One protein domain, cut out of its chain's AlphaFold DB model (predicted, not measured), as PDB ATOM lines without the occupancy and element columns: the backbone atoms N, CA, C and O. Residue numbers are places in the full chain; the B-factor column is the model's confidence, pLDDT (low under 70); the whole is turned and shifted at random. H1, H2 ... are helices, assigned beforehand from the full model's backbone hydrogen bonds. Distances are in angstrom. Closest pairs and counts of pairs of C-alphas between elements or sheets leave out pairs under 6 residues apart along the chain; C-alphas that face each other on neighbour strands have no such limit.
ATOM      1  N   LYS A  31      31.861  81.805  20.817       83.00
ATOM      2  CA  LYS A  31      31.793  81.531  22.263       83.00
ATOM      3  C   LYS A  31      32.568  80.284  22.672       83.00
ATOM      4  O   LYS A  31      33.317  80.338  23.644       83.00
ATOM      5  N   GLU A  32      32.382  79.182  21.956       85.31
ATOM      6  CA  GLU A  32      33.015  77.897  22.263       85.31
ATOM      7  C   GLU A  32      34.530  77.994  22.107       85.31
ATOM      8  O   GLU A  32      35.263  77.614  23.018       85.31
ATOM      9  N   THR A  33      35.000  78.604  21.014       85.31
ATOM     10  CA  THR A  33      36.431  78.835  20.779       85.31
ATOM     11  C   THR A  33      37.052  79.679  21.889       85.31
ATOM     12  O   THR A  33      38.092  79.316  22.433       85.31
ATOM     13  N   LEU A  34      36.410  80.788  22.273       87.75
ATOM     14  CA  LEU A  34      36.955  81.690  23.289       87.75
ATOM     15  C   LEU A  34      36.995  81.034  24.681       87.75
ATOM     16  O   LEU A  34      37.954  81.225  25.426       87.75
ATOM     17  N   ILE A  35      35.975  80.240  25.026       88.69
ATOM     18  CA  ILE A  35      35.928  79.491  26.291       88.69
ATOM     19  C   ILE A  35      36.991  78.392  26.304       88.69
ATOM     20  O   ILE A  35      37.691  78.252  27.303       88.69
ATOM     21  N   LEU A  36      37.146  77.645  25.208       88.69
ATOM     22  CA  LEU A  36      38.158  76.595  25.098       88.69
ATOM     23  C   LEU A  36      39.559  77.184  25.277       88.69
ATOM     24  O   LEU A  36      40.333  76.704  26.103       88.69
ATOM     25  N   VAL A  37      39.856  78.274  24.573       87.50
ATOM     26  CA  VAL A  37      41.138  78.974  24.694       87.50
ATOM     27  C   VAL A  37      41.355  79.506  26.116       87.50
ATOM     28  O   VAL A  37      42.441  79.341  26.666       87.50
ATOM     29  N   TRP A  38      40.331  80.077  26.759       89.50
ATOM     30  CA  TRP A  38      40.410  80.524  28.156       89.50
ATOM     31  C   TRP A  38      40.665  79.373  29.141       89.50
ATOM     32  O   TRP A  38      41.471  79.515  30.061       89.50
ATOM     33  N   MET A  39      40.045  78.211  28.928       87.94
ATOM     34  CA  MET A  39      40.295  77.015  29.738       87.94
ATOM     35  C   MET A  39      41.753  76.552  29.608       87.94
ATOM     36  O   MET A  39      42.406  76.284  30.618       87.94
ATOM     37  N   VAL A  40      42.280  76.502  28.382       83.12
ATOM     38  CA  VAL A  40      43.654  76.050  28.111       83.12
ATOM     39  C   VAL A  40      44.694  77.049  28.620       83.12
ATOM     40  O   VAL A  40      45.670  76.642  29.238       83.12
ATOM     41  N   MET A  41      44.495  78.350  28.410       80.81
ATOM     42  CA  MET A  41      45.492  79.374  28.760       80.81
ATOM     43  C   MET A  41      45.390  79.864  30.213       80.81
ATOM     44  O   MET A  41      46.350  80.419  30.741       80.81
ATOM     45  N   GLY A  42      44.232  79.701  30.860       81.19
ATOM     46  CA  GLY A  42      43.984  80.187  32.219       81.19
ATOM     47  C   GLY A  42      43.856  79.071  33.256       81.19
ATOM     48  O   GLY A  42      44.584  79.046  34.249       81.19
ATOM     49  N   VAL A  43      42.934  78.129  33.036       84.88
ATOM     50  CA  VAL A  43      42.592  77.094  34.030       84.88
ATOM     51  C   VAL A  43      43.646  75.989  34.085       84.88
ATOM     52  O   VAL A  43      44.014  75.545  35.175       84.88
ATOM     53  N   LEU A  44      44.186  75.562  32.942       80.75
ATOM     54  CA  LEU A  44      45.198  74.505  32.909       80.75
ATOM     55  C   LEU A  44      46.486  74.895  33.673       80.75
ATOM     56  O   LEU A  44      46.866  74.139  34.569       80.75
ATOM     57  N   PRO A  45      47.115  76.071  33.463       73.94
ATOM     58  CA  PRO A  45      48.254  76.493  34.282       73.94
ATOM     59  C   PRO A  45      47.904  76.585  35.771       73.94
ATOM     60  O   PRO A  45      48.682  76.161  36.623       73.94
ATOM     61  N   MET A  46      46.700  77.065  36.101       79.81
ATOM     62  CA  MET A  46      46.255  77.173  37.489       79.81
ATOM     63  C   MET A  46      46.136  75.807  38.175       79.81
ATOM     64  O   MET A  46      46.557  75.653  39.318       79.81
ATOM     65  N   THR A  47      45.589  74.802  37.493       80.25
ATOM     66  CA  THR A  47      45.443  73.449  38.057       80.25
ATOM     67  C   THR A  47      46.800  72.777  38.281       80.25
ATOM     68  O   THR A  47      47.003  72.134  39.314       80.25
ATOM     69  N   LEU A  48      47.762  72.987  37.374       75.00
ATOM     70  CA  LEU A  48      49.148  72.539  37.549       75.00
ATOM     71  C   LEU A  48      49.805  73.198  38.769       75.00
ATOM     72  O   LEU A  48      50.452  72.514  39.566       75.00
ATOM     73  N   GLN A  49      49.573  74.495  38.957       73.94
ATOM     74  CA  GLN A  49      50.087  75.251  40.095       73.94
ATOM     75  C   GLN A  49      49.446  74.801  41.413       73.94
ATOM     76  O   GLN A  49      50.162  74.478  42.354       73.94
ATOM     77  N   ILE A  50      48.117  74.658  41.481       79.19
ATOM     78  CA  ILE A  50      47.414  74.132  42.669       79.19
ATOM     79  C   ILE A  50      47.949  72.751  43.057       79.19
ATOM     80  O   ILE A  50      48.154  72.474  44.238       79.19
ATOM     81  N   ARG A  51      48.235  71.889  42.075       77.12
ATOM     82  CA  ARG A  51      48.854  70.586  42.327       77.12
ATOM     83  C   ARG A  51      50.266  70.713  42.900       77.12
ATOM     84  O   ARG A  51      50.604  69.958  43.811       77.12
ATOM     85  N   SER A  52      51.078  71.627  42.363       69.50
ATOM     86  CA  SER A  52      52.411  71.948  42.886       69.50
ATOM     87  C   SER A  52      52.313  72.327  44.367       69.50
ATOM     88  O   SER A  52      52.899  71.660  45.218       69.50
ATOM     89  N   TYR A  53      51.429  73.266  44.704       69.88
ATOM     90  CA  TYR A  53      51.187  73.679  46.087       69.88
ATOM     91  C   TYR A  53      50.654  72.569  46.984       69.88
ATOM     92  O   TYR A  53      51.111  72.427  48.116       69.88
ATOM     93  N   ALA A  54      49.718  71.753  46.496       70.69
ATOM     94  CA  ALA A  54      49.179  70.638  47.267       70.69
ATOM     95  C   ALA A  54      50.292  69.677  47.707       70.69
ATOM     96  O   ALA A  54      50.255  69.187  48.834       70.69
ATOM     97  N   LYS A  55      51.326  69.472  46.877       66.94
ATOM     98  CA  LYS A  55      52.512  68.682  47.244       66.94
ATOM     99  C   LYS A  55      53.379  69.343  48.323       66.94
ATOM    100  O   LYS A  55      54.027  68.631  49.076       66.94
ATOM    101  N   PHE A  56      53.397  70.667  48.433       62.94
ATOM    102  CA  PHE A  56      54.172  71.369  49.466       62.94
ATOM    103  C   PHE A  56      53.419  71.538  50.791       62.94
ATOM    104  O   PHE A  56      54.031  71.524  51.860       62.94
ATOM    105  N   VAL A  57      52.092  71.684  50.732       64.62
ATOM    106  CA  VAL A  57      51.226  71.822  51.916       64.62
ATOM    107  C   VAL A  57      50.938  70.461  52.548       64.62
ATOM    108  O   VAL A  57      50.872  70.340  53.775       64.62
ATOM    109  N   THR A  58      50.782  69.415  51.729       59.56
ATOM    110  CA  THR A  58      50.617  68.053  52.239       59.56
ATOM    111  C   THR A  58      51.981  67.372  52.359       59.56
ATOM    112  O   THR A  58      52.686  67.221  51.358       59.56
ATOM    113  N   PRO A  59      52.387  66.947  53.570       55.47
ATOM    114  CA  PRO A  59      53.594  66.159  53.729       55.47
ATOM    115  C   PRO A  59      53.392  64.844  52.984       55.47
ATOM    116  O   PRO A  59      52.582  64.010  53.391       55.47
ATOM    117  N   TYR A 205      53.047  79.353  55.089       68.69
ATOM    118  CA  TYR A 205      53.087  79.004  53.670       68.69
ATOM    119  C   TYR A 205      51.692  78.634  53.161       68.69
ATOM    120  O   TYR A 205      51.265  79.143  52.127       68.69
ATOM    121  N   ALA A 206      50.930  77.822  53.907       74.62
ATOM    122  CA  ALA A 206      49.564  77.465  53.522       74.62
ATOM    123  C   ALA A 206      48.651  78.700  53.388       74.62
ATOM    124  O   ALA A 206      47.922  78.816  52.403       74.62
ATOM    125  N   CYS A 207      48.722  79.650  54.326       78.38
ATOM    126  CA  CYS A 207      47.972  80.905  54.266       78.38
ATOM    127  C   CYS A 207      48.414  81.794  53.094       78.38
ATOM    128  O   CYS A 207      47.564  82.305  52.364       78.38
ATOM    129  N   THR A 208      49.722  81.949  52.879       73.94
ATOM    130  CA  THR A 208      50.269  82.771  51.786       73.94
ATOM    131  C   THR A 208      49.879  82.209  50.420       73.94
ATOM    132  O   THR A 208      49.421  82.941  49.540       73.94
ATOM    133  N   VAL A 209      49.961  80.890  50.261       74.56
ATOM    134  CA  VAL A 209      49.522  80.186  49.055       74.56
ATOM    135  C   VAL A 209      48.006  80.276  48.872       74.56
ATOM    136  O   VAL A 209      47.541  80.512  47.759       74.56
ATOM    137  N   ALA A 210      47.208  80.138  49.932       81.94
ATOM    138  CA  ALA A 210      45.753  80.280  49.841       81.94
ATOM    139  C   ALA A 210      45.344  81.695  49.398       81.94
ATOM    140  O   ALA A 210      44.489  81.854  48.519       81.94
ATOM    141  N   LEU A 211      45.993  82.727  49.947       82.44
ATOM    142  CA  LEU A 211      45.816  84.113  49.514       82.44
ATOM    143  C   LEU A 211      46.169  84.267  48.028       82.44
ATOM    144  O   LEU A 211      45.406  84.854  47.261       82.44
ATOM    145  N   TRP A 212      47.284  83.677  47.603       78.44
ATOM    146  CA  TRP A 212      47.734  83.696  46.215       78.44
ATOM    147  C   TRP A 212      46.742  83.022  45.252       78.44
ATOM    148  O   TRP A 212      46.372  83.613  44.232       78.44
ATOM    149  N   ILE A 213      46.243  81.827  45.594       82.44
ATOM    150  CA  ILE A 213      45.228  81.108  44.804       82.44
ATOM    151  C   ILE A 213      43.970  81.971  44.690       82.44
ATOM    152  O   ILE A 213      43.404  82.093  43.605       82.44
ATOM    153  N   THR A 214      43.566  82.626  45.780       84.94
ATOM    154  CA  THR A 214      42.386  83.499  45.808       84.94
ATOM    155  C   THR A 214      42.535  84.686  44.853       84.94
ATOM    156  O   THR A 214      41.627  84.968  44.068       84.94
ATOM    157  N   VAL A 215      43.697  85.350  44.854       81.38
ATOM    158  CA  VAL A 215      43.993  86.454  43.924       81.38
ATOM    159  C   VAL A 215      43.965  85.969  42.470       81.38
ATOM    160  O   VAL A 215      43.330  86.601  41.626       81.38
ATOM    161  N   ARG A 216      44.575  84.814  42.167       80.19
ATOM    162  CA  ARG A 216      44.560  84.205  40.821       80.19
ATOM    163  C   ARG A 216      43.146  83.822  40.373       80.19
ATOM    164  O   ARG A 216      42.765  84.139  39.247       80.19
ATOM    165  N   CYS A 217      42.342  83.215  41.250       85.12
ATOM    166  CA  CYS A 217      40.926  82.926  40.995       85.12
ATOM    167  C   CYS A 217      40.154  84.203  40.657       85.12
ATOM    168  O   CYS A 217      39.331  84.210  39.740       85.12
ATOM    169  N   TRP A 218      40.411  85.293  41.384       85.19
ATOM    170  CA  TRP A 218      39.743  86.564  41.134       85.19
ATOM    171  C   TRP A 218      40.116  87.146  39.765       85.19
ATOM    172  O   TRP A 218      39.224  87.549  39.013       85.19
ATOM    173  N   ILE A 219      41.404  87.132  39.409       81.06
ATOM    174  CA  ILE A 219      41.893  87.581  38.096       81.06
ATOM    175  C   ILE A 219      41.264  86.746  36.969       81.06
ATOM    176  O   ILE A 219      40.707  87.311  36.027       81.06
ATOM    177  N   LEU A 220      41.251  85.414  37.098       84.69
ATOM    178  CA  LEU A 220      40.638  84.509  36.115       84.69
ATOM    179  C   LEU A 220      39.127  84.715  35.984       84.69
ATOM    180  O   LEU A 220      38.587  84.708  34.878       84.69
ATOM    181  N   ARG A 221      38.424  84.958  37.094       88.12
ATOM    182  CA  ARG A 221      36.994  85.285  37.058       88.12
ATOM    183  C   ARG A 221      36.742  86.592  36.306       88.12
ATOM    184  O   ARG A 221      35.780  86.681  35.545       88.12
ATOM    185  N   ARG A 222      37.580  87.612  36.512       86.50
ATOM    186  CA  ARG A 222      37.472  88.885  35.782       86.50
ATOM    187  C   ARG A 222      37.722  88.693  34.287       86.50
ATOM    188  O   ARG A 222      36.909  89.171  33.496       86.50
ATOM    189  N   SER A 223      38.769  87.957  33.905       85.81
ATOM    190  CA  SER A 223      39.071  87.690  32.491       85.81
ATOM    191  C   SER A 223      37.956  86.893  31.810       85.81
ATOM    192  O   SER A 223      37.530  87.254  30.713       85.81
ATOM    193  N   TYR A 224      37.382  85.901  32.496       89.00
ATOM    194  CA  TYR A 224      36.237  85.127  32.008       89.00
ATOM    195  C   TYR A 224      35.022  86.004  31.682       89.00
ATOM    196  O   TYR A 224      34.419  85.877  30.615       89.00
ATOM    197  N   VAL A 225      34.670  86.933  32.577       89.38
ATOM    198  CA  VAL A 225      33.529  87.839  32.366       89.38
ATOM    199  C   VAL A 225      33.757  88.737  31.146       89.38
ATOM    200  O   VAL A 225      32.827  88.953  30.367       89.38
ATOM    201  N   VAL A 226      34.981  89.239  30.953       88.88
ATOM    202  CA  VAL A 226      35.350  90.035  29.770       88.88
ATOM    203  C   VAL A 226      35.251  89.192  28.496       88.88
ATOM    204  O   VAL A 226      34.618  89.623  27.531       88.88
ATOM    205  N   CYS A 227      35.777  87.966  28.527       87.19
ATOM    206  CA  CYS A 227      35.715  87.009  27.426       87.19
ATOM    207  C   CYS A 227      34.273  86.708  27.004       87.19
ATOM    208  O   CYS A 227      33.918  86.865  25.836       87.19
ATOM    209  N   ILE A 228      33.391  86.378  27.949       87.31
ATOM    210  CA  ILE A 228      31.983  86.106  27.636       87.31
ATOM    211  C   ILE A 228      31.268  87.325  27.058       87.31
ATOM    212  O   ILE A 228      30.476  87.181  26.124       87.31
ATOM    213  N   ARG A 229      31.508  88.527  27.597       88.94
ATOM    214  CA  ARG A 229      30.888  89.751  27.063       88.94
ATOM    215  C   ARG A 229      31.334  90.010  25.627       88.94
ATOM    216  O   ARG A 229      30.501  90.342  24.788       88.94
ATOM    217  N   PHE A 230      32.618  89.814  25.342       87.12
ATOM    218  CA  PHE A 230      33.166  89.955  23.999       87.12
ATOM    219  C   PHE A 230      32.597  88.911  23.030       87.12
ATOM    220  O   PHE A 230      32.151  89.267  21.942       87.12
ATOM    221  N   ALA A 231      32.517  87.647  23.447       85.94
ATOM    222  CA  ALA A 231      31.936  86.585  22.631       85.94
ATOM    223  C   ALA A 231      30.459  86.853  22.298       85.94
ATOM    224  O   ALA A 231      30.060  86.747  21.143       85.94
ATOM    225  N   ARG A 232      29.651  87.298  23.277       85.19
ATOM    226  CA  ARG A 232      28.253  87.699  23.027       85.19
ATOM    227  C   ARG A 232      28.146  88.838  22.013       85.19
ATOM    228  O   ARG A 232      27.240  88.816  21.188       85.19
ATOM    229  N   ARG A 233      29.050  89.821  22.069       86.12
ATOM    230  CA  ARG A 233      29.050  90.956  21.137       86.12
ATOM    231  C   ARG A 233      29.439  90.536  19.718       86.12
ATOM    232  O   ARG A 233      28.853  91.039  18.770       86.12
ATOM    233  N   ASN A 234      30.378  89.604  19.559       82.31
ATOM    234  CA  ASN A 234      30.729  89.078  18.235       82.31
ATOM    235  C   ASN A 234      29.636  88.198  17.631       82.31
ATOM    236  O   ASN A 234      29.404  88.294  16.429       82.31
ATOM    237  N   ASP A 235      28.929  87.414  18.450       81.50
ATOM    238  CA  ASP A 235      27.769  86.645  17.988       81.50
ATOM    239  C   ASP A 235      26.668  87.565  17.440       81.50
ATOM    240  O   ASP A 235      26.069  87.264  16.415       81.50
ATOM    241  N   GLN A 236      26.441  88.725  18.072       81.69
ATOM    242  CA  GLN A 236      25.494  89.733  17.574       81.69
ATOM    243  C   GLN A 236      25.923  90.353  16.236       81.69
ATOM    244  O   GLN A 236      25.076  90.728  15.434       81.69
ATOM    245  N   ILE A 237      27.232  90.462  15.995       80.88
ATOM    246  CA  ILE A 237      27.814  91.054  14.777       80.88
ATOM    247  C   ILE A 237      28.065  89.966  13.703       80.88
ATOM    248  O   ILE A 237      28.564  90.257  12.619       80.88
ATOM    249  N   ASN A 238      27.700  88.707  13.982       73.12
ATOM    250  CA  ASN A 238      27.919  87.523  13.142       73.12
ATOM    251  C   ASN A 238      29.363  87.403  12.606       73.12
ATOM    252  O   ASN A 238      29.612  86.900  11.507       73.12
ATOM    253  N   LYS A 239      30.335  87.897  13.385       76.06
ATOM    254  CA  LYS A 239      31.751  87.877  13.022       76.06
ATOM    255  C   LYS A 239      32.405  86.646  13.639       76.06
ATOM    256  O   LYS A 239      32.372  86.449  14.856       76.06
ATOM    257  N   ARG A 240      33.009  85.810  12.793       72.00
ATOM    258  CA  ARG A 240      33.766  84.633  13.237       72.00
ATOM    259  C   ARG A 240      35.097  85.076  13.829       72.00
ATOM    260  O   ARG A 240      35.777  85.912  13.237       72.00
ATOM    261  N   LEU A 241      35.461  84.507  14.976       78.69
ATOM    262  CA  LEU A 241      36.792  84.677  15.546       78.69
ATOM    263  C   LEU A 241      37.702  83.521  15.140       78.69
ATOM    264  O   LEU A 241      37.356  82.357  15.341       78.69
ATOM    265  N   GLY A 242      38.882  83.851  14.617       80.31
ATOM    266  CA  GLY A 242      39.962  82.884  14.482       80.31
ATOM    267  C   GLY A 242      40.494  82.461  15.854       80.31
ATOM    268  O   GLY A 242      40.439  83.224  16.821       80.31
ATOM    269  N   ILE A 243      41.045  81.248  15.942       78.62
ATOM    270  CA  ILE A 243      41.653  80.737  17.184       78.62
ATOM    271  C   ILE A 243      42.839  81.625  17.600       78.62
ATOM    272  O   ILE A 243      43.014  81.890  18.784       78.62
ATOM    273  N   GLN A 244      43.616  82.137  16.637       77.56
ATOM    274  CA  GLN A 244      44.732  83.059  16.887       77.56
ATOM    275  C   GLN A 244      44.261  84.362  17.542       77.56
ATOM    276  O   GLN A 244      44.751  84.720  18.611       77.56
ATOM    277  N   ASP A 245      43.241  85.010  16.980       81.00
ATOM    278  CA  ASP A 245      42.657  86.227  17.559       81.00
ATOM    279  C   ASP A 245      42.061  85.972  18.949       81.00
ATOM    280  O   ASP A 245      42.180  86.803  19.850       81.00
ATOM    281  N   ALA A 246      41.445  84.801  19.146       83.50
ATOM    282  CA  ALA A 246      40.918  84.378  20.438       83.50
ATOM    283  C   ALA A 246      42.031  84.200  21.481       83.50
ATOM    284  O   ALA A 246      41.877  84.663  22.609       83.50
ATOM    285  N   MET A 247      43.154  83.577  21.108       80.06
ATOM    286  CA  MET A 247      44.335  83.427  21.967       80.06
ATOM    287  C   MET A 247      44.887  84.784  22.391       80.06
ATOM    288  O   MET A 247      45.033  85.026  23.588       80.06
ATOM    289  N   ILE A 248      45.093  85.693  21.434       79.75
ATOM    290  CA  ILE A 248      45.583  87.053  21.700       79.75
ATOM    291  C   ILE A 248      44.640  87.780  22.658       79.75
ATOM    292  O   ILE A 248      45.077  88.346  23.658       79.75
ATOM    293  N   PHE A 249      43.337  87.736  22.382       83.38
ATOM    294  CA  PHE A 249      42.346  88.415  23.204       83.38
ATOM    295  C   PHE A 249      42.304  87.862  24.633       83.38
ATOM    296  O   PHE A 249      42.286  88.630  25.595       83.38
ATOM    297  N   VAL A 250      42.301  86.537  24.792       82.56
ATOM    298  CA  VAL A 250      42.283  85.876  26.103       82.56
ATOM    299  C   VAL A 250      43.546  86.216  26.893       82.56
ATOM    300  O   VAL A 250      43.449  86.608  28.058       82.56
ATOM    301  N   GLN A 251      44.712  86.133  26.259       77.62
ATOM    302  CA  GLN A 251      46.001  86.466  26.858       77.62
ATOM    303  C   GLN A 251      46.055  87.928  27.317       77.62
ATOM    304  O   GLN A 251      46.377  88.207  28.475       77.62
ATOM    305  N   GLU A 252      45.634  88.853  26.458       75.88
ATOM    306  CA  GLU A 252      45.590  90.273  26.794       75.88
ATOM    307  C   GLU A 252      44.544  90.556  27.882       75.88
ATOM    308  O   GLU A 252      44.791  91.351  28.782       75.88
ATOM    309  N   SER A 253      43.404  89.856  27.892       79.50
ATOM    310  CA  SER A 253      42.374  90.014  28.931       79.50
ATOM    311  C   SER A 253      42.848  89.584  30.323       79.50
ATOM    312  O   SER A 253      42.424  90.161  31.326       79.50
ATOM    313  N   MET A 254      43.739  88.589  30.400       74.00
ATOM    314  CA  MET A 254      44.356  88.161  31.658       74.00
ATOM    315  C   MET A 254      45.392  89.178  32.138       74.00
ATOM    316  O   MET A 254      45.465  89.461  33.334       74.00
ATOM    317  N   ARG A 255      46.130  89.790  31.206       67.38
ATOM    318  CA  ARG A 255      47.115  90.839  31.488       67.38
ATOM    319  C   ARG A 255      46.475  92.175  31.886       67.38
ATOM    320  O   ARG A 255      46.879  92.796  32.867       67.38
ATOM    321  N   LEU A 256      45.411  92.579  31.191       55.47
ATOM    322  CA  LEU A 256      44.640  93.806  31.427       55.47
ATOM    323  C   LEU A 256      44.028  93.882  32.833       55.47
ATOM    324  O   LEU A 256      43.664  94.967  33.278       55.47
ATOM    325  N   SER A 257      43.961  92.775  33.580       56.50
ATOM    326  CA  SER A 257      43.561  92.812  34.991       56.50
ATOM    327  C   SER A 257      44.491  93.669  35.871       56.50
ATOM    328  O   SER A 257      44.086  94.019  36.981       56.50
ATOM    329  N   ALA A 258      45.702  94.011  35.408       53.59
ATOM    330  CA  ALA A 258      46.641  94.903  36.099       53.59
ATOM    331  C   ALA A 258      46.639  96.358  35.579       53.59
ATOM    332  O   ALA A 258      47.330  97.225  36.133       53.59
ATOM    333  N   HIS A 259      45.865  96.660  34.531       55.41
ATOM    334  CA  HIS A 259      45.799  98.005  33.962       55.41
ATOM    335  C   HIS A 259      45.048  98.952  34.912       55.41
ATOM    336  O   HIS A 259      43.893  98.715  35.262       55.41
ATOM    337  N   GLY A 260      45.724 100.013  35.368       59.59
ATOM    338  CA  GLY A 260      45.203 100.968  36.358       59.59
ATOM    339  C   GLY A 260      45.503 100.633  37.827       59.59
ATOM    340  O   GLY A 260      45.093 101.379  38.714       59.59
ATOM    341  N   ALA A 261      46.227  99.543  38.109       66.38
ATOM    342  CA  ALA A 261      46.685  99.221  39.462       66.38
ATOM    343  C   ALA A 261      47.822 100.159  39.911       66.38
ATOM    344  O   ALA A 261      48.714 100.484  39.125       66.38
ATOM    345  N   LYS A 262      47.824 100.561  41.189       76.69
ATOM    346  CA  LYS A 262      48.918 101.364  41.772       76.69
ATOM    347  C   LYS A 262      50.228 100.563  41.748       76.69
ATOM    348  O   LYS A 262      50.202  99.341  41.889       76.69
ATOM    349  N   ASN A 263      51.379 101.236  41.685       75.00
ATOM    350  CA  ASN A 263      52.692 100.569  41.642       75.00
ATOM    351  C   ASN A 263      52.908  99.568  42.796       75.00
ATOM    352  O   ASN A 263      53.440  98.489  42.565       75.00
ATOM    353  N   TYR A 264      52.395  99.841  44.001       73.38
ATOM    354  CA  TYR A 264      52.450  98.896  45.128       73.38
ATOM    355  C   TYR A 264      51.699  97.581  44.873       73.38
ATOM    356  O   TYR A 264      52.167  96.513  45.255       73.38
ATOM    357  N   GLN A 265      50.551  97.636  44.193       76.62
ATOM    358  CA  GLN A 265      49.787  96.438  43.832       76.62
ATOM    359  C   GLN A 265      50.528  95.619  42.770       76.62
ATOM    360  O   GLN A 265      50.509  94.391  42.819       76.62
ATOM    361  N   ARG A 266      51.229  96.295  41.850       76.94
ATOM    362  CA  ARG A 266      52.085  95.652  40.841       76.94
ATOM    363  C   ARG A 266      53.297  94.971  41.475       76.94
ATOM    364  O   ARG A 266      53.590  93.838  41.119       76.94
ATOM    365  N   VAL A 267      53.946  95.615  42.450       77.25
ATOM    366  CA  VAL A 267      55.028  95.004  43.245       77.25
ATOM    367  C   VAL A 267      54.515  93.773  43.991       77.25
ATOM    368  O   VAL A 267      55.145  92.721  43.925       77.25
ATOM    369  N   GLY A 268      53.343  93.863  44.630       73.19
ATOM    370  CA  GLY A 268      52.713  92.717  45.287       73.19
ATOM    371  C   GLY A 268      52.440  91.559  44.320       73.19
ATOM    372  O   GLY A 268      52.747  90.412  44.626       73.19
ATOM    373  N   LEU A 269      51.931  91.840  43.118       75.44
ATOM    374  CA  LEU A 269      51.682  90.810  42.104       75.44
ATOM    375  C   LEU A 269      52.980  90.196  41.549       75.44
ATOM    376  O   LEU A 269      53.036  88.988  41.328       75.44
ATOM    377  N   ALA A 270      54.027  91.004  41.363       74.81
ATOM    378  CA  ALA A 270      55.347  90.535  40.943       74.81
ATOM    379  C   ALA A 270      55.991  89.631  42.005       74.81
ATOM    380  O   ALA A 270      56.486  88.557  41.673       74.81
ATOM    381  N   TYR A 271      55.908  90.013  43.281       73.69
ATOM    382  CA  TYR A 271      56.341  89.184  44.407       73.69
ATOM    383  C   TYR A 271      55.642  87.816  44.388       73.69
ATOM    384  O   TYR A 271      56.288  86.770  44.416       73.69
ATOM    385  N   LEU A 272      54.317  87.820  44.225       70.00
ATOM    386  CA  LEU A 272      53.505  86.607  44.133       70.00
ATOM    387  C   LEU A 272      53.856  85.731  42.911       70.00
ATOM    388  O   LEU A 272      53.696  84.513  42.961       70.00
ATOM    389  N   LEU A 273      54.325  86.315  41.805       72.81
ATOM    390  CA  LEU A 273      54.800  85.565  40.637       72.81
ATOM    391  C   LEU A 273      56.167  84.908  40.878       72.81
ATOM    392  O   LEU A 273      56.375  83.774  40.449       72.81
ATOM    393  N   VAL A 274      57.073  85.585  41.591       71.44
ATOM    394  CA  VAL A 274      58.392  85.045  41.965       71.44
ATOM    395  C   VAL A 274      58.254  83.843  42.906       71.44
ATOM    396  O   VAL A 274      58.946  82.844  42.729       71.44
ATOM    397  N   GLU A 275      57.314  83.882  43.851       68.81
ATOM    398  CA  GLU A 275      56.990  82.741  44.730       68.81
ATOM    399  C   GLU A 275      56.561  81.492  43.941       68.81
ATOM    400  O   GLU A 275      57.025  80.376  44.201       68.81
ATOM    401  N   GLY A 276      55.703  81.688  42.931       66.62
ATOM    402  CA  GLY A 276      55.278  80.622  42.023       66.62
ATOM    403  C   GLY A 276      56.435  80.077  41.182       66.62
ATOM    404  O   GLY A 276      56.562  78.864  41.031       66.62
ATOM    405  N   LEU A 277      57.323  80.955  40.700       70.38
ATOM    406  CA  LEU A 277      58.527  80.578  39.952       70.38
ATOM    407  C   LEU A 277      59.459  79.688  40.788       70.38
ATOM    408  O   LEU A 277      59.915  78.655  40.305       70.38
ATOM    409  N   MET A 278      59.723  80.063  42.041       63.38
ATOM    410  CA  MET A 278      60.609  79.305  42.933       63.38
ATOM    411  C   MET A 278      60.031  77.933  43.288       63.38
ATOM    412  O   MET A 278      60.760  76.940  43.311       63.38
ATOM    413  N   SER A 279      58.717  77.866  43.513       66.31
ATOM    414  CA  SER A 279      58.018  76.605  43.776       66.31
ATOM    415  C   SER A 279      58.071  75.672  42.560       66.31
ATOM    416  O   SER A 279      58.348  74.482  42.709       66.31
ATOM    417  N   ASP A 280      57.879  76.207  41.350       66.38
ATOM    418  CA  ASP A 280      57.964  75.438  40.104       66.38
ATOM    419  C   ASP A 280      59.400  74.993  39.793       66.38
ATOM    420  O   ASP A 280      59.602  73.856  39.369       66.38
ATOM    421  N   LEU A 281      60.403  75.837  40.062       63.00
ATOM    422  CA  LEU A 281      61.822  75.495  39.919       63.00
ATOM    423  C   LEU A 281      62.216  74.352  40.864       63.00
ATOM    424  O   LEU A 281      62.872  73.402  40.445       63.00
ATOM    425  N   PHE A 282      61.774  74.406  42.122       59.53
ATOM    426  CA  PHE A 282      62.000  73.331  43.089       59.53
ATOM    427  C   PHE A 282      61.277  72.035  42.688       59.53
ATOM    428  O   PHE A 282      61.768  70.921  42.878       59.53
ATOM    429  N   LEU A 283      60.079  72.148  42.121       60.03
ATOM    430  CA  LEU A 283      59.349  70.973  41.675       60.03
ATOM    431  C   LEU A 283      60.008  70.335  40.440       60.03
ATOM    432  O   LEU A 283      60.080  69.111  40.352       60.03
ATOM    433  N   LEU A 284      60.576  71.157  39.555       60.78
ATOM    434  CA  LEU A 284      61.359  70.721  38.403       60.78
ATOM    435  C   LEU A 284      62.627  69.956  38.810       60.78
ATOM    436  O   LEU A 284      62.993  68.983  38.156       60.78
ATOM    437  N   THR A 285      63.293  70.368  39.892       53.31
ATOM    438  CA  THR A 285      64.488  69.664  40.393       53.31
ATOM    439  C   THR A 285      64.151  68.347  41.088       53.31
ATOM    440  O   THR A 285      65.010  67.473  41.189       53.31
ATOM    441  N   THR A 286      62.910  68.177  41.552       50.78
ATOM    442  CA  THR A 286      62.478  66.987  42.300       50.78
ATOM    443  C   THR A 286      61.672  65.986  41.474       50.78
ATOM    444  O   THR A 286      61.526  64.840  41.902       50.78
ATOM    445  N   GLN A 287      61.149  66.370  40.305       53.72
ATOM    446  CA  GLN A 287      60.322  65.503  39.463       53.72
ATOM    447  C   GLN A 287      60.981  65.174  38.128       53.72
ATOM    448  O   GLN A 287      61.349  66.049  37.349       53.72
ATOM    449  N   GLU A 288      61.028  63.882  37.813       49.09
ATOM    450  CA  GLU A 288      61.474  63.386  36.513       49.09
ATOM    451  C   GLU A 288      60.288  62.945  35.630       49.09
ATOM    452  O   GLU A 288      59.178  62.685  36.102       49.09
ATOM    453  N   GLY A 289      60.515  62.867  34.315       59.69
ATOM    454  CA  GLY A 289      59.547  62.350  33.339       59.69
ATOM    455  C   GLY A 289      58.550  63.381  32.790       59.69
ATOM    456  O   GLY A 289      58.830  64.578  32.714       59.69
ATOM    457  N   VAL A 290      57.370  62.910  32.365       57.94
ATOM    458  CA  VAL A 290      56.302  63.742  31.760       57.94
ATOM    459  C   VAL A 290      55.836  64.849  32.714       57.94
ATOM    460  O   VAL A 290      55.476  65.940  32.283       57.94
ATOM    461  N   LEU A 291      55.912  64.595  34.020       62.44
ATOM    462  CA  LEU A 291      55.550  65.551  35.064       62.44
ATOM    463  C   LEU A 291      56.514  66.739  35.147       62.44
ATOM    464  O   LEU A 291      56.047  67.870  35.269       62.44
ATOM    465  N   GLY A 292      57.820  66.503  34.988       60.97
ATOM    466  CA  GLY A 292      58.811  67.578  34.889       60.97
ATOM    467  C   GLY A 292      58.609  68.425  33.627       60.97
ATOM    468  O   GLY A 292      58.669  69.650  33.681       60.97
ATOM    469  N   ARG A 293      58.246  67.798  32.495       64.25
ATOM    470  CA  ARG A 293      57.901  68.532  31.258       64.25
ATOM    471  C   ARG A 293      56.670  69.425  31.435       64.25
ATOM    472  O   ARG A 293      56.668  70.553  30.957       64.25
ATOM    473  N   LEU A 294      55.648  68.949  32.150       65.69
ATOM    474  CA  LEU A 294      54.472  69.760  32.488       65.69
ATOM    475  C   LEU A 294      54.820  70.918  33.441       65.69
ATOM    476  O   LEU A 294      54.240  71.995  33.322       65.69
ATOM    477  N   GLN A 295      55.782  70.740  34.351       65.94
ATOM    478  CA  GLN A 295      56.281  71.828  35.201       65.94
ATOM    479  C   GLN A 295      57.051  72.898  34.430       65.94
ATOM    480  O   GLN A 295      56.886  74.071  34.753       65.94
ATOM    481  N   CYS A 296      57.807  72.545  33.383       66.12
ATOM    482  CA  CYS A 296      58.428  73.545  32.503       66.12
ATOM    483  C   CYS A 296      57.393  74.505  31.899       66.12
ATOM    484  O   CYS A 296      57.671  75.692  31.756       66.12
ATOM    485  N   ILE A 297      56.193  74.011  31.574       68.44
ATOM    486  CA  ILE A 297      55.112  74.843  31.027       68.44
ATOM    487  C   ILE A 297      54.626  75.851  32.082       68.44
ATOM    488  O   ILE A 297      54.482  77.035  31.781       68.44
ATOM    489  N   SER A 298      54.435  75.416  33.333       70.25
ATOM    490  CA  SER A 298      54.067  76.320  34.440       70.25
ATOM    491  C   SER A 298      55.164  77.350  34.740       70.25
ATOM    492  O   SER A 298      54.869  78.531  34.941       70.25
ATOM    493  N   LEU A 299      56.431  76.921  34.701       71.19
ATOM    494  CA  LEU A 299      57.595  77.781  34.902       71.19
ATOM    495  C   LEU A 299      57.674  78.870  33.822       71.19
ATOM    496  O   LEU A 299      57.843  80.045  34.147       71.19
ATOM    497  N   GLY A 300      57.481  78.492  32.554       70.19
ATOM    498  CA  GLY A 300      57.420  79.424  31.428       70.19
ATOM    499  C   GLY A 300      56.299  80.453  31.586       70.19
ATOM    500  O   GLY A 300      56.542  81.646  31.414       70.19
ATOM    501  N   TYR A 301      55.109  80.022  32.017       72.06
ATOM    502  CA  TYR A 301      53.968  80.911  32.254       72.06
ATOM    503  C   TYR A 301      54.237  81.938  33.367       72.06
ATOM    504  O   TYR A 301      53.965  83.131  33.213       72.06
ATOM    505  N   ASN A 302      54.809  81.500  34.495       73.88
ATOM    506  CA  ASN A 302      55.171  82.405  35.587       73.88
ATOM    507  C   ASN A 302      56.274  83.389  35.164       73.88
ATOM    508  O   ASN A 302      56.177  84.574  35.484       73.88
ATOM    509  N   LEU A 303      57.274  82.941  34.396       72.69
ATOM    510  CA  LEU A 303      58.336  83.811  33.888       72.69
ATOM    511  C   LEU A 303      57.807  84.846  32.883       72.69
ATOM    512  O   LEU A 303      58.151  86.023  32.988       72.69
ATOM    513  N   ALA A 304      56.933  84.444  31.956       73.88
ATOM    514  CA  ALA A 304      56.285  85.358  31.014       73.88
ATOM    515  C   ALA A 304      55.477  86.442  31.750       73.88
ATOM    516  O   ALA A 304      55.583  87.631  31.431       73.88
ATOM    517  N   GLY A 305      54.751  86.054  32.805       72.19
ATOM    518  CA  GLY A 305      54.061  86.985  33.698       72.19
ATOM    519  C   GLY A 305      55.006  87.982  34.383       72.19
ATOM    520  O   GLY A 305      54.707  89.177  34.416       72.19
ATOM    521  N   ILE A 306      56.163  87.526  34.882       74.31
ATOM    522  CA  ILE A 306      57.184  88.396  35.497       74.31
ATOM    523  C   ILE A 306      57.722  89.398  34.474       74.31
ATOM    524  O   ILE A 306      57.746  90.595  34.753       74.31
ATOM    525  N   MET A 307      58.110  88.937  33.283       75.38
ATOM    526  CA  MET A 307      58.660  89.803  32.234       75.38
ATOM    527  C   MET A 307      57.659  90.885  31.809       75.38
ATOM    528  O   MET A 307      58.026  92.051  31.656       75.38
ATOM    529  N   SER A 308      56.382  90.519  31.685       73.00
ATOM    530  CA  SER A 308      55.301  91.451  31.363       73.00
ATOM    531  C   SER A 308      55.077  92.496  32.468       73.00
ATOM    532  O   SER A 308      55.003  93.693  32.178       73.00
ATOM    533  N   MET A 309      55.051  92.071  33.737       75.31
ATOM    534  CA  MET A 309      54.878  92.969  34.888       75.31
ATOM    535  C   MET A 309      56.064  93.913  35.085       75.31
ATOM    536  O   MET A 309      55.869  95.097  35.363       75.31
ATOM    537  N   LEU A 310      57.292  93.415  34.916       74.75
ATOM    538  CA  LEU A 310      58.504  94.232  34.989       74.75
ATOM    539  C   LEU A 310      58.500  95.311  33.910       74.75
ATOM    540  O   LEU A 310      58.798  96.467  34.202       74.75
ATOM    541  N   PHE A 311      58.102  94.965  32.685       75.38
ATOM    542  CA  PHE A 311      57.991  95.949  31.616       75.38
ATOM    543  C   PHE A 311      56.959  97.039  31.939       75.38
ATOM    544  O   PHE A 311      57.265  98.221  31.801       75.38
ATOM    545  N   GLU A 312      55.765  96.670  32.417       76.00
ATOM    546  CA  GLU A 312      54.735  97.647  32.809       76.00
ATOM    547  C   GLU A 312      55.180  98.544  33.970       76.00
ATOM    548  O   GLU A 312      54.810  99.720  34.032       76.00
ATOM    549  N   MET A 313      55.981  98.006  34.894       74.06
ATOM    550  CA  MET A 313      56.562  98.771  35.991       74.06
ATOM    551  C   MET A 313      57.598  99.774  35.473       74.06
ATOM    552  O   MET A 313      57.509 100.958  35.797       74.06
ATOM    553  N   ILE A 314      58.518  99.340  34.610       77.50
ATOM    554  CA  ILE A 314      59.517 100.209  33.971       77.50
ATOM    555  C   ILE A 314      58.836 101.308  33.138       77.50
ATOM    556  O   ILE A 314      59.260 102.464  33.179       77.50
ATOM    557  N   GLU A 315      57.757 100.974  32.421       75.56
ATOM    558  CA  GLU A 315      56.962 101.938  31.653       75.56
ATOM    559  C   GLU A 315      56.300 102.977  32.566       75.56
ATOM    560  O   GLU A 315      56.394 104.174  32.296       75.56
ATOM    561  N   SER A 316      55.704 102.547  33.685       72.62
ATOM    562  CA  SER A 316      55.077 103.463  34.650       72.62
ATOM    563  C   SER A 316      56.058 104.383  35.378       72.62
ATOM    564  O   SER A 316      55.660 105.442  35.852       72.62
ATOM    565  N   MET A 317      57.335 104.000  35.459       74.94
ATOM    566  CA  MET A 317      58.393 104.806  36.076       74.94
ATOM    567  C   MET A 317      59.059 105.768  35.077       74.94
ATOM    568  O   MET A 317      59.985 106.481  35.450       74.94
ATOM    569  N   HIS A 318      58.613 105.801  33.812       72.31
ATOM    570  CA  HIS A 318      59.179 106.623  32.728       72.31
ATOM    571  C   HIS A 318      60.694 106.441  32.496       72.31
ATOM    572  O   HIS A 318      61.353 107.305  31.923       72.31
ATOM    573  N   TRP A 319      61.260 105.295  32.885       78.25
ATOM    574  CA  TRP A 319      62.706 105.041  32.801       78.25
ATOM    575  C   TRP A 319      63.218 104.769  31.381       78.25
ATOM    576  O   TRP A 319      64.416 104.868  31.122       78.25
ATOM    577  N   LEU A 320      62.333 104.419  30.442       75.94
ATOM    578  CA  LEU A 320      62.716 104.106  29.066       75.94
ATOM    579  C   LEU A 320      62.445 105.272  28.119       75.94
ATOM    580  O   LEU A 320      61.320 105.755  27.988       75.94
ATOM    581  N   ARG A 321      63.483 105.646  27.364       78.06
ATOM    582  CA  ARG A 321      63.377 106.573  26.233       78.06
ATOM    583  C   ARG A 321      62.429 106.009  25.171       78.06
ATOM    584  O   ARG A 321      62.405 104.806  24.913       78.06
ATOM    585  N   GLU A 322      61.699 106.892  24.500       79.38
ATOM    586  CA  GLU A 322      60.577 106.549  23.616       79.38
ATOM    587  C   GLU A 322      60.909 105.546  22.501       79.38
ATOM    588  O   GLU A 322      60.141 104.620  22.234       79.38
ATOM    589  N   ARG A 323      62.104 105.664  21.910       77.94
ATOM    590  CA  ARG A 323      62.610 104.738  20.886       77.94
ATOM    591  C   ARG A 323      62.768 103.310  21.420       77.94
ATOM    592  O   ARG A 323      62.345 102.362  20.763       77.94
ATOM    593  N   ASN A 324      63.316 103.167  22.627       76.44
ATOM    594  CA  ASN A 324      63.512 101.869  23.274       76.44
ATOM    595  C   ASN A 324      62.175 101.307  23.765       76.44
ATOM    596  O   ASN A 324      61.932 100.114  23.617       76.44
ATOM    597  N   ARG A 325      61.268 102.162  24.258       73.06
ATOM    598  CA  ARG A 325      59.901 101.773  24.639       73.06
ATOM    599  C   ARG A 325      59.157 101.131  23.468       73.06
ATOM    600  O   ARG A 325      58.620 100.039  23.615       73.06
ATOM    601  N   CYS A 326      59.161 101.771  22.298       71.75
ATOM    602  CA  CYS A 326      58.504 101.233  21.103       71.75
ATOM    603  C   CYS A 326      59.170  99.948  20.595       71.75
ATOM    604  O   CYS A 326      58.468  99.028  20.178       71.75
ATOM    605  N   PHE A 327      60.502  99.860  20.665       76.38
ATOM    606  CA  PHE A 327      61.240  98.652  20.295       76.38
ATOM    607  C   PHE A 327      60.885  97.468  21.202       76.38
ATOM    608  O   PHE A 327      60.408  96.449  20.712       76.38
ATOM    609  N   PHE A 328      61.024  97.620  22.522       70.19
ATOM    610  CA  PHE A 328      60.685  96.563  23.474       70.19
ATOM    611  C   PHE A 328      59.204  96.201  23.423       70.19
ATOM    612  O   PHE A 328      58.875  95.022  23.474       70.19
ATOM    613  N   ARG A 329      58.308  97.177  23.232       70.81
ATOM    614  CA  ARG A 329      56.879  96.894  23.081       70.81
ATOM    615  C   ARG A 329      56.589  96.045  21.840       70.81
ATOM    616  O   ARG A 329      55.755  95.149  21.900       70.81
ATOM    617  N   ARG A 330      57.302  96.291  20.737       69.44
ATOM    618  CA  ARG A 330      57.182  95.519  19.493       69.44
ATOM    619  C   ARG A 330      57.865  94.149  19.572       69.44
ATOM    620  O   ARG A 330      57.422  93.235  18.899       69.44
ATOM    621  N   VAL A 331      58.919  93.991  20.371       66.25
ATOM    622  CA  VAL A 331      59.649  92.717  20.503       66.25
ATOM    623  C   VAL A 331      59.031  91.803  21.562       66.25
ATOM    624  O   VAL A 331      58.930  90.606  21.330       66.25
ATOM    625  N   LEU A 332      58.599  92.334  22.706       61.44
ATOM    626  CA  LEU A 332      58.085  91.535  23.827       61.44
ATOM    627  C   LEU A 332      56.580  91.256  23.745       61.44
ATOM    628  O   LEU A 332      56.126  90.270  24.312       61.44
ATOM    629  N   PHE A 333      55.805  92.104  23.057       60.81
ATOM    630  CA  PHE A 333      54.339  91.982  22.997       60.81
ATOM    631  C   PHE A 333      53.789  91.789  21.592       60.81
ATOM    632  O   PHE A 333      52.590  91.960  21.376       60.81
ATOM    633  N   ASN A 334      54.637  91.420  20.631       62.12
ATOM    634  CA  ASN A 334      54.102  90.850  19.409       62.12
ATOM    635  C   ASN A 334      53.632  89.424  19.723       62.12
ATOM    636  O   ASN A 334      54.326  88.659  20.386       62.12
ATOM    637  N   HIS A 335      52.421  89.078  19.306       54.28
ATOM    638  CA  HIS A 335      51.793  87.808  19.679       54.28
ATOM    639  C   HIS A 335      52.635  86.584  19.278       54.28
ATOM    640  O   HIS A 335      52.794  85.651  20.064       54.28
ATOM    641  N   GLU A 336      53.254  86.642  18.098       53.22
ATOM    642  CA  GLU A 336      54.201  85.644  17.610       53.22
ATOM    643  C   GLU A 336      55.439  85.564  18.499       53.22
ATOM    644  O   GLU A 336      55.876  84.468  18.817       53.22
ATOM    645  N   THR A 337      55.980  86.690  18.971       54.56
ATOM    646  CA  THR A 337      57.200  86.695  19.789       54.56
ATOM    647  C   THR A 337      56.951  86.342  21.249       54.56
ATOM    648  O   THR A 337      57.864  85.832  21.888       54.56
ATOM    649  N   MET A 338      55.742  86.544  21.784       57.81
ATOM    650  CA  MET A 338      55.391  86.070  23.126       57.81
ATOM    651  C   MET A 338      55.166  84.554  23.138       57.81
ATOM    652  O   MET A 338      55.708  83.875  24.005       57.81
ATOM    653  N   LEU A 339      54.457  84.005  22.147       54.25
ATOM    654  CA  LEU A 339      54.237  82.560  22.038       54.25
ATOM    655  C   LEU A 339      55.539  81.825  21.670       54.25
ATOM    656  O   LEU A 339      55.863  80.797  22.263       54.25
ATOM    657  N   VAL A 340      56.350  82.403  20.772       54.12
ATOM    658  CA  VAL A 340      57.727  81.954  20.505       54.12
ATOM    659  C   VAL A 340      58.617  82.166  21.723       54.12
ATOM    660  O   VAL A 340      59.477  81.338  21.970       54.12
ATOM    661  N   GLY A 341      58.413  83.214  22.518       56.94
ATOM    662  CA  GLY A 341      59.135  83.458  23.764       56.94
ATOM    663  C   GLY A 341      58.857  82.382  24.810       56.94
ATOM    664  O   GLY A 341      59.793  81.878  25.416       56.94
ATOM    665  N   GLU A 342      57.603  81.957  24.964       59.72
ATOM    666  CA  GLU A 342      57.209  80.848  25.841       59.72
ATOM    667  C   GLU A 342      57.728  79.493  25.323       59.72
ATOM    668  O   GLU A 342      58.264  78.706  26.104       59.72
ATOM    669  N   LEU A 343      57.675  79.243  24.008       57.09
ATOM    670  CA  LEU A 343      58.246  78.046  23.366       57.09
ATOM    671  C   LEU A 343      59.778  78.014  23.403       57.09
ATOM    672  O   LEU A 343      60.356  76.957  23.640       57.09
ATOM    673  N   MET A 344      60.447  79.149  23.207       54.59
ATOM    674  CA  MET A 344      61.898  79.298  23.332       54.59
ATOM    675  C   MET A 344      62.337  79.282  24.785       54.59
ATOM    676  O   MET A 344      63.449  78.859  25.060       54.59
ATOM    677  N   CYS A 345      61.499  79.705  25.728       59.41
ATOM    678  CA  CYS A 345      61.793  79.560  27.144       59.41
ATOM    679  C   CYS A 345      61.630  78.098  27.573       59.41
ATOM    680  O   CYS A 345      62.528  77.561  28.202       59.41
ATOM    681  N   ALA A 346      60.578  77.400  27.136       55.84
ATOM    682  CA  ALA A 346      60.414  75.964  27.373       55.84
ATOM    683  C   ALA A 346      61.516  75.134  26.685       55.84
ATOM    684  O   ALA A 346      62.136  74.268  27.304       55.84
ATOM    685  N   GLY A 347      61.805  75.435  25.417       56.53
ATOM    686  CA  GLY A 347      62.860  74.807  24.626       56.53
ATOM    687  C   GLY A 347      64.255  75.181  25.112       56.53
ATOM    688  O   GLY A 347      65.122  74.322  25.170       56.53
ATOM    689  N   GLY A 348      64.458  76.427  25.534       59.09
ATOM    690  CA  GLY A 348      65.693  76.958  26.100       59.09
ATOM    691  C   GLY A 348      65.961  76.439  27.505       59.09
ATOM    692  O   GLY A 348      67.093  76.097  27.794       59.09
ATOM    693  N   MET A 349      64.943  76.269  28.350       58.38
ATOM    694  CA  MET A 349      65.056  75.575  29.637       58.38
ATOM    695  C   MET A 349      65.384  74.102  29.416       58.38
ATOM    696  O   MET A 349      66.282  73.572  30.061       58.38
ATOM    697  N   GLN A 350      64.725  73.446  28.458       53.31
ATOM    698  CA  GLN A 350      65.043  72.065  28.121       53.31
ATOM    699  C   GLN A 350      66.443  71.940  27.508       53.31
ATOM    700  O   GLN A 350      67.169  71.016  27.861       53.31
ATOM    701  N   PHE A 351      66.864  72.881  26.662       49.91
ATOM    702  CA  PHE A 351      68.207  72.953  26.098       49.91
ATOM    703  C   PHE A 351      69.243  73.281  27.165       49.91
ATOM    704  O   PHE A 351      70.273  72.643  27.172       49.91
ATOM    705  N   PHE A 352      68.983  74.187  28.105       54.22
ATOM    706  CA  PHE A 352      69.894  74.522  29.198       54.22
ATOM    707  C   PHE A 352      70.073  73.321  30.126       54.22
ATOM    708  O   PHE A 352      71.199  72.927  30.402       54.22
ATOM    709  N   VAL A 353      68.983  72.641  30.494       51.72
ATOM    710  CA  VAL A 353      69.027  71.372  31.240       51.72
ATOM    711  C   VAL A 353      69.764  70.280  30.453       51.72
ATOM    712  O   VAL A 353      70.520  69.512  31.035       51.72
ATOM    713  N   THR A 354      69.590  70.212  29.129       45.03
ATOM    714  CA  THR A 354      70.259  69.217  28.265       45.03
ATOM    715  C   THR A 354      71.717  69.587  27.948       45.03
ATOM    716  O   THR A 354      72.547  68.710  27.742       45.03
ATOM    717  N   SER A 355      72.058  70.870  27.925       38.59
ATOM    718  CA  SER A 355      73.378  71.411  27.593       38.59
ATOM    719  C   SER A 355      74.281  71.399  28.823       38.59
ATOM    720  O   SER A 355      75.420  70.962  28.718       38.59
ATOM    721  N   LEU A 356      73.735  71.681  30.015       39.97
ATOM    722  CA  LEU A 356      74.369  71.344  31.299       39.97
ATOM    723  C   LEU A 356      74.667  69.837  31.426       39.97
ATOM    724  O   LEU A 356      75.602  69.444  32.116       39.97
ATOM    725  N   ASN A 357      73.893  68.992  30.738       35.75
ATOM    726  CA  ASN A 357      74.136  67.552  30.620       35.75
ATOM    727  C   ASN A 357      75.316  67.245  29.672       35.75
ATOM    728  O   ASN A 357      76.080  66.310  29.896       35.75
ATOM    729  N   ARG A 358      75.466  68.022  28.591       29.38
ATOM    730  CA  ARG A 358      76.456  67.787  27.524       29.38
ATOM    731  C   ARG A 358      77.830  68.376  27.835       29.38
ATOM    732  O   ARG A 358      78.824  67.757  27.487       29.38
ATOM    733  N   SER A 359      77.899  69.504  28.539       27.05
ATOM    734  CA  SER A 359      79.162  70.174  28.892       27.05
ATOM    735  C   SER A 359      80.009  69.421  29.921       27.05
ATOM    736  O   SER A 359      81.106  69.856  30.236       27.05
ATOM    737  N   SER A 360      79.507  68.317  30.478       33.09
ATOM    738  CA  SER A 360      80.277  67.451  31.377       33.09
ATOM    739  C   SER A 360      80.896  66.238  30.667       33.09
ATOM    740  O   SER A 360      81.648  65.505  31.291       33.09
TER     741      SER A 360
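This is residues 31 to 59 and 205 to 360 of the 363 residues of an uncharacterized protein of Phytophthora palmivora var. palmivora (UniProt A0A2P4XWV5). Two long helices, H1 and H2, lie side by side, with H3 packed across both; the helical hairpin H4-H5 crosses H1, and H7 crosses H5 on the side away from H4. H6 folds back near the last turns of H5, and residues 351 to 360 stick out. The printed part has 185 residues with seven named helices, H1 to H7, and no named strand: all helix, compact, radius of gyration of the C-alphas 17.7 A, spans 57 by 41 by 34 A.

Find C-alpha 31 at (31.793, 81.531, 22.263); H1 runs to residue 57, 36.8 A, with a kink of 26 degrees near residue 38. H2 is residues 205 to 236, 46.7 A; H3, 243 to 258; H4, 263 to 286, 35.0 A; H5, 290 to 316, 39.8 A; H6, 322 to 332. H7, 335 to 358, ends at C-alpha 358 (76.456, 67.787, 27.524).

Start at the hub, H1: it touches H2 at a shallow tilt of 4 degrees, opposite ways, closest C-alphas Lys 31 and Ala 231, 5.1 A. Its residues 33 to 41 alone touch H3, closest C-alphas Leu 34 and Ala 246, 5.6 A. Its residues 45 to 49 alone touch H5, about perpendicular at 75 degrees, closest C-alphas Pro 45 and Ser 298, 5.8 A. H4 and H5 form a hairpin at 21 degrees. H7 touches H5 at a steep tilt of 53 degrees, closest C-alphas Glu 342 and Gly 300, 5.8 A. Every O i to N i+4 pair is within hydrogen-bond range in H2, H4, H6 and H7; H1 has 21 of 23, H3 10 of 12, H5 22 of 23.

The farthest C-alphas, Gln 236 and Ser 360, are 60.7 A apart. Residues 60 to 204 are not printed; C-alphas 59 and 205 are 12.9 A apart across the cut. No link printed whole is long. Mean pLDDT of the printed part is 71.0; residues under 70 include 278 to 297 and 330 to 360.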